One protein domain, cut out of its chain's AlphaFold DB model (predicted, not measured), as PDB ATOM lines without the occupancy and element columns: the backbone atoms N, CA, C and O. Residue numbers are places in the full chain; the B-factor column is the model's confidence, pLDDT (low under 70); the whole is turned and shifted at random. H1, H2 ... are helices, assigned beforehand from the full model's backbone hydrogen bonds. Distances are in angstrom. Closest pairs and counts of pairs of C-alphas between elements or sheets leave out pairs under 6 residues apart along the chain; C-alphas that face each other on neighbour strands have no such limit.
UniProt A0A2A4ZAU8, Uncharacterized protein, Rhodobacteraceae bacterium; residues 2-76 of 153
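AT A GLANCE: This is residues 2 to 76 of the 153 residues of an uncharacterized protein of Rhodobacteraceae bacterium (UniProt A0A2A4ZAU8). Five short, mostly crossed helices form a small ball round H2, which packs on the other four; residues 2 to 5 stick out as a tail before H1. The 75 printed residues hold H1 to H5 in that order and no named strand: all helix. The whole is compact, radius of gyration of the C-alphas 11.6 A, spanning 33 by 23 by 22 A.

HOW THE PARTS SIT: H1, residues 8 to 17, and H2, residues 23 to 34, touch as a hairpin at a shallow tilt of 17 degrees; their closest C-alphas, of Arg 9 and Val 29, are 6.2 A apart. H3, residues 37 to 44, and H4, residues 48 to 55, touch about perpendicular at 89 degrees, closest C-alphas Ala 41 and Ala 48, 5.0 A. H5, residues 63 to 75, touches residues 24 to 28 of H2 alone, closest C-alphas Trp 24 and Ala 67, 6.0 A. H1 is apart from H3 and H5. In the five helices every O i to N i+4 pair is within hydrogen-bond range.

IN THESE COORDINATES: H1 begins at C-alpha 8 (172.176, 150.912, 118.738) and measures 14.5 A; H2 measures 16.6 A, H3 10.4 A, H4 10.8 A and H5 16.3 A, ending at C-alpha 75 (150.205, 152.824, 122.665).

THE WHOLE: The C-alphas farthest apart, of Gly 2 and Gly 61, are 37.7 A apart. The printed part has no cut and no long link; residues 2 to 5 have pLDDT under 70.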
ATOM      1  N   GLY A   2     169.510 168.797 123.849       47.25
ATOM      2  CA  GLY A   2     169.626 167.418 124.323       47.25
ATOM      3  C   GLY A   2     170.174 166.552 123.197       47.25
ATOM      4  O   GLY A   2     169.632 166.594 122.097       47.25
ATOM      5  N   ASN A   3     171.259 165.824 123.456       46.94
ATOM      6  CA  ASN A   3     171.769 164.826 122.525       46.94
ATOM      7  C   ASN A   3     170.653 163.817 122.237       46.94
ATOM      8  O   ASN A   3     170.258 163.059 123.122       46.94
ATOM      9  N   LEU A   4     170.168 163.800 120.998       55.03
ATOM     10  CA  LEU A   4     169.486 162.645 120.430       55.03
ATOM     11  C   LEU A   4     170.554 161.566 120.239       55.03
ATOM     12  O   LEU A   4     171.150 161.444 119.173       55.03
ATOM     13  N   VAL A   5     170.869 160.845 121.314       69.19
ATOM     14  CA  VAL A   5     171.644 159.611 121.203       69.19
ATOM     15  C   VAL A   5     170.683 158.580 120.626       69.19
ATOM     16  O   VAL A   5     169.887 157.998 121.357       69.19
ATOM     17  N   ILE A   6     170.709 158.433 119.302       78.44
ATOM     18  CA  ILE A   6     170.068 157.311 118.612       78.44
ATOM     19  C   ILE A   6     170.676 156.041 119.213       78.44
ATOM     20  O   ILE A   6     171.901 155.925 119.302       78.44
ATOM     21  N   SER A   7     169.839 155.126 119.697       86.44
ATOM     22  CA  SER A   7     170.331 153.895 120.316       86.44
ATOM     23  C   SER A   7     170.817 152.904 119.257       86.44
ATOM     24  O   SER A   7     170.324 152.893 118.128       86.44
ATOM     25  N   ASP A   8     171.725 151.996 119.629       90.50
ATOM     26  CA  ASP A   8     172.176 150.912 118.738       90.50
ATOM     27  C   ASP A   8     170.995 150.106 118.170       90.50
ATOM     28  O   ASP A   8     171.031 149.623 117.040       90.50
ATOM     29  N   ARG A   9     169.917 149.960 118.951       90.38
ATOM     30  CA  ARG A   9     168.708 149.246 118.526       90.38
ATOM     31  C   ARG A   9     167.893 150.034 117.510       90.38
ATOM     32  O   ARG A   9     167.300 149.420 116.626       90.38
ATOM     33  N   GLU A  10     167.857 151.356 117.635       91.44
ATOM     34  CA  GLU A  10     167.182 152.240 116.688       91.44
ATOM     35  C   GLU A  10     167.885 152.233 115.327       91.44
ATOM     36  O   GLU A  10     167.209 152.093 114.310       91.44
ATOM     37  N   ILE A  11     169.222 152.248 115.306       92.88
ATOM     38  CA  ILE A  11     170.014 152.101 114.071       92.88
ATOM     39  C   ILE A  11     169.690 150.766 113.391       92.88
ATOM     40  O   ILE A  11     169.333 150.735 112.220       92.88
ATOM     41  N   VAL A  12     169.717 149.661 114.145       93.19
ATOM     42  CA  VAL A  12     169.397 148.327 113.609       93.19
ATOM     43  C   VAL A  12     167.972 148.255 113.046       93.19
ATOM     44  O   VAL A  12     167.745 147.573 112.048       93.19
ATOM     45  N   ALA A  13     167.007 148.929 113.677       93.25
ATOM     46  CA  ALA A  13     165.639 148.989 113.174       93.25
ATOM     47  C   ALA A  13     165.548 149.785 111.863       93.25
ATOM     48  O   ALA A  13     164.869 149.346 110.937       93.25
ATOM     49  N   GLN A  14     166.239 150.923 111.772       92.94
ATOM     50  CA  GLN A  14     166.288 151.748 110.563       92.94
ATOM     51  C   GLN A  14     166.974 151.013 109.405       92.94
ATOM     52  O   GLN A  14     166.423 150.963 108.309       92.94
ATOM     53  N   ASP A  15     168.106 150.355 109.659       94.00
ATOM     54  CA  ASP A  15     168.832 149.571 108.651       94.00
ATOM     55  C   ASP A  15     167.998 148.398 108.117       94.00
ATOM     56  O   ASP A  15     168.068 148.068 106.933       94.00
ATOM     57  N   ALA A  16     167.204 147.757 108.982       93.44
ATOM     58  CA  ALA A  16     166.381 146.618 108.594       93.44
ATOM     59  C   ALA A  16     165.125 147.031 107.814       93.44
ATOM     60  O   ALA A  16     164.836 146.446 106.778       93.44
ATOM     61  N   TRP A  17     164.374 148.021 108.307       92.25
ATOM     62  CA  TRP A  17     163.086 148.416 107.722       92.25
ATOM     63  C   TRP A  17     163.215 149.459 106.599       92.25
ATOM     64  O   TRP A  17     162.267 149.646 105.832       92.25
ATOM     65  N   GLY A  18     164.368 150.121 106.479       89.12
ATOM     66  CA  GLY A  18     164.642 151.135 105.466       89.12
ATOM     67  C   GLY A  18     163.995 152.488 105.772       89.12
ATOM     68  O   GLY A  18     163.883 152.906 106.921       89.12
ATOM     69  N   GLU A  19     163.565 153.189 104.719       79.50
ATOM     70  CA  GLU A  19     163.109 154.589 104.786       79.50
ATOM     71  C   GLU A  19     161.860 154.798 105.667       79.50
ATOM     72  O   GLU A  19     161.659 155.881 106.213       79.50
ATOM     73  N   THR A  20     161.037 153.761 105.860       88.94
ATOM     74  CA  THR A  20     159.805 153.846 106.659       88.94
ATOM     75  C   THR A  20     159.753 152.774 107.744       88.94
ATOM     76  O   THR A  20     159.216 151.682 107.540       88.94
ATOM     77  N   VAL A  21     160.269 153.102 108.931       91.50
ATOM     78  CA  VAL A  21     160.148 152.238 110.113       91.50
ATOM     79  C   VAL A  21     158.729 152.341 110.693       91.50
ATOM     80  O   VAL A  21     158.255 153.450 110.953       91.50
ATOM     81  N   PRO A  22     158.033 151.216 110.945       94.88
ATOM     82  CA  PRO A  22     156.720 151.247 111.576       94.88
ATOM     83  C   PRO A  22     156.735 151.875 112.978       94.88
ATOM     84  O   PRO A  22     157.629 151.631 113.790       94.88
ATOM     85  N   ASP A  23     155.668 152.602 113.303       94.88
ATOM     86  CA  ASP A  23     155.435 153.256 114.598       94.88
ATOM     87  C   ASP A  23     155.603 152.317 115.808       94.88
ATOM     88  O   ASP A  23     156.255 152.639 116.807       94.88
ATOM     89  N   TRP A  24     155.043 151.116 115.700       95.19
ATOM     90  CA  TRP A  24     155.097 150.106 116.746       95.19
ATOM     91  C   TRP A  24     156.508 149.522 116.917       95.19
ATOM     92  O   TRP A  24     156.861 149.138 118.028       95.19
ATOM     93  N   ILE A  25     157.343 149.498 115.868       96.19
ATOM     94  CA  ILE A  25     158.755 149.086 115.972       96.19
ATOM     95  C   ILE A  25     159.548 150.143 116.737       96.19
ATOM     96  O   ILE A  25     160.273 149.800 117.667       96.19
ATOM     97  N   MET A  26     159.357 151.424 116.417       94.94
ATOM     98  CA  MET A  26     160.015 152.518 117.141       94.94
ATOM     99  C   MET A  26     159.614 152.543 118.619       94.94
ATOM    100  O   MET A  26     160.454 152.734 119.499       94.94
ATOM    101  N   THR A  27     158.337 152.279 118.904       95.25
ATOM    102  CA  THR A  27     157.842 152.120 120.278       95.25
ATOM    103  C   THR A  27     158.521 150.935 120.967       95.25
ATOM    104  O   THR A  27     159.027 151.071 122.075       95.25
ATOM    105  N   LEU A  28     158.613 149.786 120.293       95.00
ATOM    106  CA  LEU A  28     159.263 148.590 120.827       95.00
ATOM    107  C   LEU A  28     160.746 148.823 121.159       95.00
ATOM    108  O   LEU A  28     161.210 148.369 122.204       95.00
ATOM    109  N   VAL A  29     161.474 149.535 120.294       95.00
ATOM    110  CA  VAL A  29     162.876 149.920 120.516       95.00
ATOM    111  C   VAL A  29     162.997 150.808 121.751       95.00
ATOM    112  O   VAL A  29     163.736 150.462 122.672       95.00
ATOM    113  N   ARG A  30     162.197 151.880 121.828       94.31
ATOM    114  CA  ARG A  30     162.180 152.805 122.970       94.31
ATOM    115  C   ARG A  30     161.941 152.083 124.297       94.31
ATOM    116  O   ARG A  30     162.653 152.323 125.267       94.31
ATOM    117  N   GLU A  31     160.966 151.179 124.337       94.75
ATOM    118  CA  GLU A  31     160.643 150.408 125.542       94.75
ATOM    119  C   GLU A  31     161.758 149.423 125.923       94.75
ATOM    120  O   GLU A  31     162.022 149.195 127.108       94.75
ATOM    121  N   CYS A  32     162.449 148.849 124.933       94.25
ATOM    122  CA  CYS A  32     163.612 147.996 125.176       94.25
ATOM    123  C   CYS A  32     164.803 148.788 125.726       94.25
ATOM    124  O   CYS A  32     165.513 148.264 126.586       94.25
ATOM    125  N   ASP A  33     165.012 150.017 125.255       92.44
ATOM    126  CA  ASP A  33     166.097 150.892 125.705       92.44
ATOM    127  C   ASP A  33     165.832 151.481 127.094       92.44
ATOM    128  O   ASP A  33     166.744 151.558 127.913       92.44
ATOM    129  N   GLY A  34     164.578 151.829 127.395       90.25
ATOM    130  CA  GLY A  34     164.167 152.277 128.728       90.25
ATOM    131  C   GLY A  34     164.111 151.160 129.776       90.25
ATOM    132  O   GLY A  34     164.013 151.437 130.971       90.25
ATOM    133  N   SER A  35     164.154 149.889 129.362       91.38
ATOM    134  CA  SER A  35     164.053 148.747 130.271       91.38
ATOM    135  C   SER A  35     165.001 147.599 129.892       91.38
ATOM    136  O   SER A  35     166.218 147.757 129.896       91.38
ATOM    137  N   SER A  36     164.471 146.401 129.647       93.25
ATOM    138  CA  SER A  36     165.221 145.305 129.052       93.25
ATOM    139  C   SER A  36     164.341 144.511 128.098       93.25
ATOM    140  O   SER A  36     163.153 144.294 128.341       93.25
ATOM    141  N   GLN A  37     164.954 143.999 127.034       92.81
ATOM    142  CA  GLN A  37     164.271 143.196 126.022       92.81
ATOM    143  C   GLN A  37     163.499 142.007 126.620       92.81
ATOM    144  O   GLN A  37     162.399 141.702 126.171       92.81
ATOM    145  N   ASN A  38     164.026 141.363 127.671       94.56
ATOM    146  CA  ASN A  38     163.348 140.255 128.354       94.56
ATOM    147  C   ASN A  38     162.093 140.701 129.118       94.56
ATOM    148  O   ASN A  38     161.101 139.970 129.139       94.56
ATOM    149  N   LYS A  39     162.116 141.893 129.731       95.12
ATOM    150  CA  LYS A  39     160.944 142.459 130.415       95.12
ATOM    151  C   LYS A  39     159.855 142.806 129.404       95.12
ATOM    152  O   LYS A  39     158.711 142.401 129.589       95.12
ATOM    153  N   VAL A  40     160.232 143.467 128.308       95.88
ATOM    154  CA  VAL A  40     159.320 143.807 127.206       95.88
ATOM    155  C   VAL A  40     158.715 142.548 126.585       95.88
ATOM    156  O   VAL A  40     157.501 142.453 126.437       95.88
ATOM    157  N   ALA A  41     159.532 141.533 126.297       95.25
ATOM    158  CA  ALA A  41     159.068 140.268 125.732       95.25
ATOM    159  C   ALA A  41     158.056 139.553 126.642       95.25
ATOM    160  O   ALA A  41     156.982 139.158 126.187       95.25
ATOM    161  N   THR A  42     158.367 139.460 127.941       94.56
ATOM    162  CA  THR A  42     157.461 138.885 128.949       94.56
ATOM    163  C   THR A  42     156.127 139.625 128.977       94.56
ATOM    164  O   THR A  42     155.079 138.985 128.953       94.56
ATOM    165  N   ARG A  43     156.158 140.962 128.966       93.81
ATOM    166  CA  ARG A  43     154.949 141.795 128.985       93.81
ATOM    167  C   ARG A  43     154.095 141.614 127.726       93.81
ATOM    168  O   ARG A  43     152.882 141.482 127.815       93.81
ATOM    169  N   LEU A  44     154.733 141.519 126.560       93.25
ATOM    170  CA  LEU A  44     154.069 141.240 125.283       93.25
ATOM    171  C   LEU A  44     153.573 139.785 125.149       93.25
ATOM    172  O   LEU A  44     152.865 139.470 124.191       93.25
ATOM    173  N   GLY A  45     153.957 138.879 126.056       91.69
ATOM    174  CA  GLY A  45     153.616 137.457 125.973       91.69
ATOM    175  C   GLY A  45     154.273 136.737 124.787       91.69
ATOM    176  O   GLY A  45     153.697 135.797 124.237       91.69
ATOM    177  N   ILE A  46     155.458 137.190 124.363       93.56
ATOM    178  CA  ILE A  46     156.256 136.597 123.278       93.56
ATOM    179  C   ILE A  46     157.693 136.352 123.747       93.56
ATOM    180  O   ILE A  46     158.117 136.846 124.787       93.56
ATOM    181  N   SER A  47     158.474 135.575 122.995       95.12
ATOM    182  CA  SER A  47     159.872 135.333 123.363       95.12
ATOM    183  C   SER A  47     160.766 136.531 123.019       95.12
ATOM    184  O   SER A  47     160.527 137.257 122.050       95.12
ATOM    185  N   ALA A  48     161.850 136.714 123.778       94.69
ATOM    186  CA  ALA A  48     162.834 137.764 123.506       94.69
ATOM    187  C   ALA A  48     163.477 137.620 122.116       94.69
ATOM    188  O   ALA A  48     163.784 138.623 121.472       94.69
ATOM    189  N   ALA A  49     163.612 136.386 121.619       95.44
ATOM    190  CA  ALA A  49     164.068 136.110 120.260       95.44
ATOM    191  C   ALA A  49     163.121 136.706 119.208       95.44
ATOM    192  O   ALA A  49     163.598 137.348 118.277       95.44
ATOM    193  N   VAL A  50     161.799 136.577 119.390       96.00
ATOM    194  CA  VAL A  50     160.804 137.171 118.478       96.00
ATOM    195  C   VAL A  50     160.901 138.695 118.484       96.00
ATOM    196  O   VAL A  50     160.886 139.295 117.418       96.00
ATOM    197  N   VAL A  51     161.089 139.325 119.649       95.75
ATOM    198  CA  VAL A  51     161.338 140.781 119.735       95.75
ATOM    199  C   VAL A  51     162.589 141.167 118.935       95.75
ATOM    200  O   VAL A  51     162.562 142.094 118.134       95.75
ATOM    201  N   SER A  52     163.672 140.404 119.098       95.25
ATOM    202  CA  SER A  52     164.948 140.612 118.399       95.25
ATOM    203  C   SER A  52     164.813 140.502 116.877       95.25
ATOM    204  O   SER A  52     165.426 141.265 116.131       95.25
ATOM    205  N   GLN A  53     164.035 139.518 116.424       96.44
ATOM    206  CA  GLN A  53     163.772 139.251 115.013       96.44
ATOM    207  C   GLN A  53     162.814 140.285 114.418       96.44
ATOM    208  O   GLN A  53     163.006 140.693 113.281       96.44
ATOM    209  N   ALA A  54     161.828 140.753 115.187       96.25
ATOM    210  CA  ALA A  54     160.911 141.803 114.760       96.25
ATOM    211  C   ALA A  54     161.645 143.130 114.514       96.25
ATOM    212  O   ALA A  54     161.430 143.760 113.482       96.25
ATOM    213  N   ILE A  55     162.561 143.515 115.412       95.19
ATOM    214  CA  ILE A  55     163.397 144.718 115.247       95.19
ATOM    215  C   ILE A  55     164.250 144.619 113.972       95.19
ATOM    216  O   ILE A  55     164.319 145.576 113.214       95.19
ATOM    217  N   ARG A  56     164.833 143.445 113.695       95.19
ATOM    218  CA  ARG A  56     165.657 143.183 112.497       95.19
ATOM    219  C   ARG A  56     164.862 142.812 111.240       95.19
ATOM    220  O   ARG A  56     165.467 142.352 110.278       95.19
ATOM    221  N   GLN A  57     163.533 142.904 111.275       95.19
ATOM    222  CA  GLN A  57     162.649 142.486 110.181       95.19
ATOM    223  C   GLN A  57     162.923 141.054 109.651       95.19
ATOM    224  O   GLN A  57     162.687 140.738 108.490       95.19
ATOM    225  N   SER A  58     163.418 140.149 110.501       94.81
ATOM    226  CA  SER A  58     163.793 138.777 110.121       94.81
ATOM    227  C   SER A  58     162.827 137.710 110.636       94.81
ATOM    228  O   SER A  58     163.007 136.514 110.383       94.81
ATOM    229  N   TYR A  59     161.783 138.123 111.356       95.44
ATOM    230  CA  TYR A  59     160.757 137.226 111.866       95.44
ATOM    231  C   TYR A  59     159.922 136.642 110.719       95.44
ATOM    232  O   TYR A  59     159.440 137.369 109.858       95.44
ATOM    233  N   GLN A  60     159.739 135.320 110.722       92.50
ATOM    234  CA  GLN A  60     159.001 134.586 109.679       92.50
ATOM    235  C   GLN A  60     157.517 134.373 110.019       92.50
ATOM    236  O   GLN A  60     156.783 133.736 109.269       92.50
ATOM    237  N   GLY A  61     157.078 134.839 111.190       92.81
ATOM    238  CA  GLY A  61     155.693 134.717 111.623       92.81
ATOM    239  C   GLY A  61     154.849 135.941 111.275       92.81
ATOM    240  O   GLY A  61     155.207 136.788 110.462       92.81
ATOM    241  N   ASN A  62     153.695 136.039 111.929       90.81
ATOM    242  CA  ASN A  62     152.737 137.109 111.685       90.81
ATOM    243  C   ASN A  62     153.126 138.393 112.450       90.81
ATOM    244  O   ASN A  62     153.033 138.437 113.681       90.81
ATOM    245  N   TYR A  63     153.522 139.434 111.711       93.38
ATOM    246  CA  TYR A  63     153.843 140.757 112.257       93.38
ATOM    247  C   TYR A  63     152.618 141.508 112.783       93.38
ATOM    248  O   TYR A  63     152.747 142.214 113.779       93.38
ATOM    249  N   ASP A  64     151.433 141.323 112.196       92.31
ATOM    250  CA  ASP A  64     150.200 141.987 112.641       92.31
ATOM    251  C   ASP A  64     149.855 141.630 114.089       92.31
ATOM    252  O   ASP A  64     149.439 142.489 114.865       92.31
ATOM    253  N   ASN A  65     150.089 140.379 114.494       90.81
ATOM    254  CA  ASN A  65     149.895 139.939 115.874       90.81
ATOM    255  C   ASN A  65     150.862 140.631 116.841       90.81
ATOM    256  O   ASN A  65     150.467 140.982 117.955       90.81
ATOM    257  N   ILE A  66     152.121 140.829 116.437       94.44
ATOM    258  CA  ILE A  66     153.112 141.542 117.254       94.44
ATOM    259  C   ILE A  66     152.727 143.018 117.335       94.44
ATOM    260  O   ILE A  66     152.630 143.565 118.431       94.44
ATOM    261  N   ALA A  67     152.432 143.634 116.193       94.69
ATOM    262  CA  ALA A  67     152.057 145.032 116.100       94.69
ATOM    263  C   ALA A  67     150.785 145.334 116.906       94.69
ATOM    264  O   ALA A  67     150.745 146.315 117.644       94.69
ATOM    265  N   MET A  68     149.768 144.466 116.840       92.69
ATOM    266  CA  MET A  68     148.566 144.563 117.672       92.69
ATOM    267  C   MET A  68     148.932 144.538 119.157       92.69
ATOM    268  O   MET A  68     148.475 145.394 119.899       92.69
ATOM    269  N   ARG A  69     149.767 143.595 119.608       93.69
ATOM    270  CA  ARG A  69     150.154 143.502 121.025       93.69
ATOM    271  C   ARG A  69     150.918 144.730 121.504       93.69
ATOM    272  O   ARG A  69     150.601 145.250 122.566       93.69
ATOM    273  N   VAL A  70     151.884 145.202 120.717       95.31
ATOM    274  CA  VAL A  70     152.652 146.411 121.046       95.31
ATOM    275  C   VAL A  70     151.725 147.612 121.154       95.31
ATOM    276  O   VAL A  70     151.793 148.343 122.140       95.31
ATOM    277  N   ARG A  71     150.801 147.771 120.201       94.44
ATOM    278  CA  ARG A  71     149.804 148.840 120.250       94.44
ATOM    279  C   ARG A  71     148.924 148.722 121.488       94.44
ATOM    280  O   ARG A  71     148.847 149.672 122.248       94.44
ATOM    281  N   GLU A  72     148.347 147.553 121.755       92.12
ATOM    282  CA  GLU A  72     147.457 147.343 122.904       92.12
ATOM    283  C   GLU A  72     148.131 147.554 124.269       92.12
ATOM    284  O   GLU A  72     147.419 147.849 125.226       92.12
ATOM    285  N   ILE A  73     149.449 147.367 124.383       94.12
ATOM    286  CA  ILE A  73     150.173 147.440 125.664       94.12
ATOM    287  C   ILE A  73     150.836 148.804 125.877       94.12
ATOM    288  O   ILE A  73     150.806 149.321 126.990       94.12
ATOM    289  N   TYR A  74     151.450 149.369 124.837       93.75
ATOM    290  CA  TYR A  74     152.294 150.561 124.968       93.75
ATOM    291  C   TYR A  74     151.695 151.821 124.349       93.75
ATOM    292  O   TYR A  74     152.098 152.922 124.712       93.75
ATOM    293  N   MET A  75     150.759 151.682 123.407       92.06
ATOM    294  CA  MET A  75     150.205 152.824 122.665       92.06
ATOM    295  C   MET A  75     148.733 153.079 122.999       92.06
ATOM    296  O   MET A  75     148.267 154.212 122.930       92.06
ATOM    297  N   SER A  76     147.999 152.032 123.366       89.38
ATOM    298  CA  SER A  76     146.610 152.102 123.798       89.38
ATOM    299  C   SER A  76     146.539 152.446 125.283       89.38
ATOM    300  O   SER A  76     147.254 151.870 126.098       89.38
TER     301      SER A  76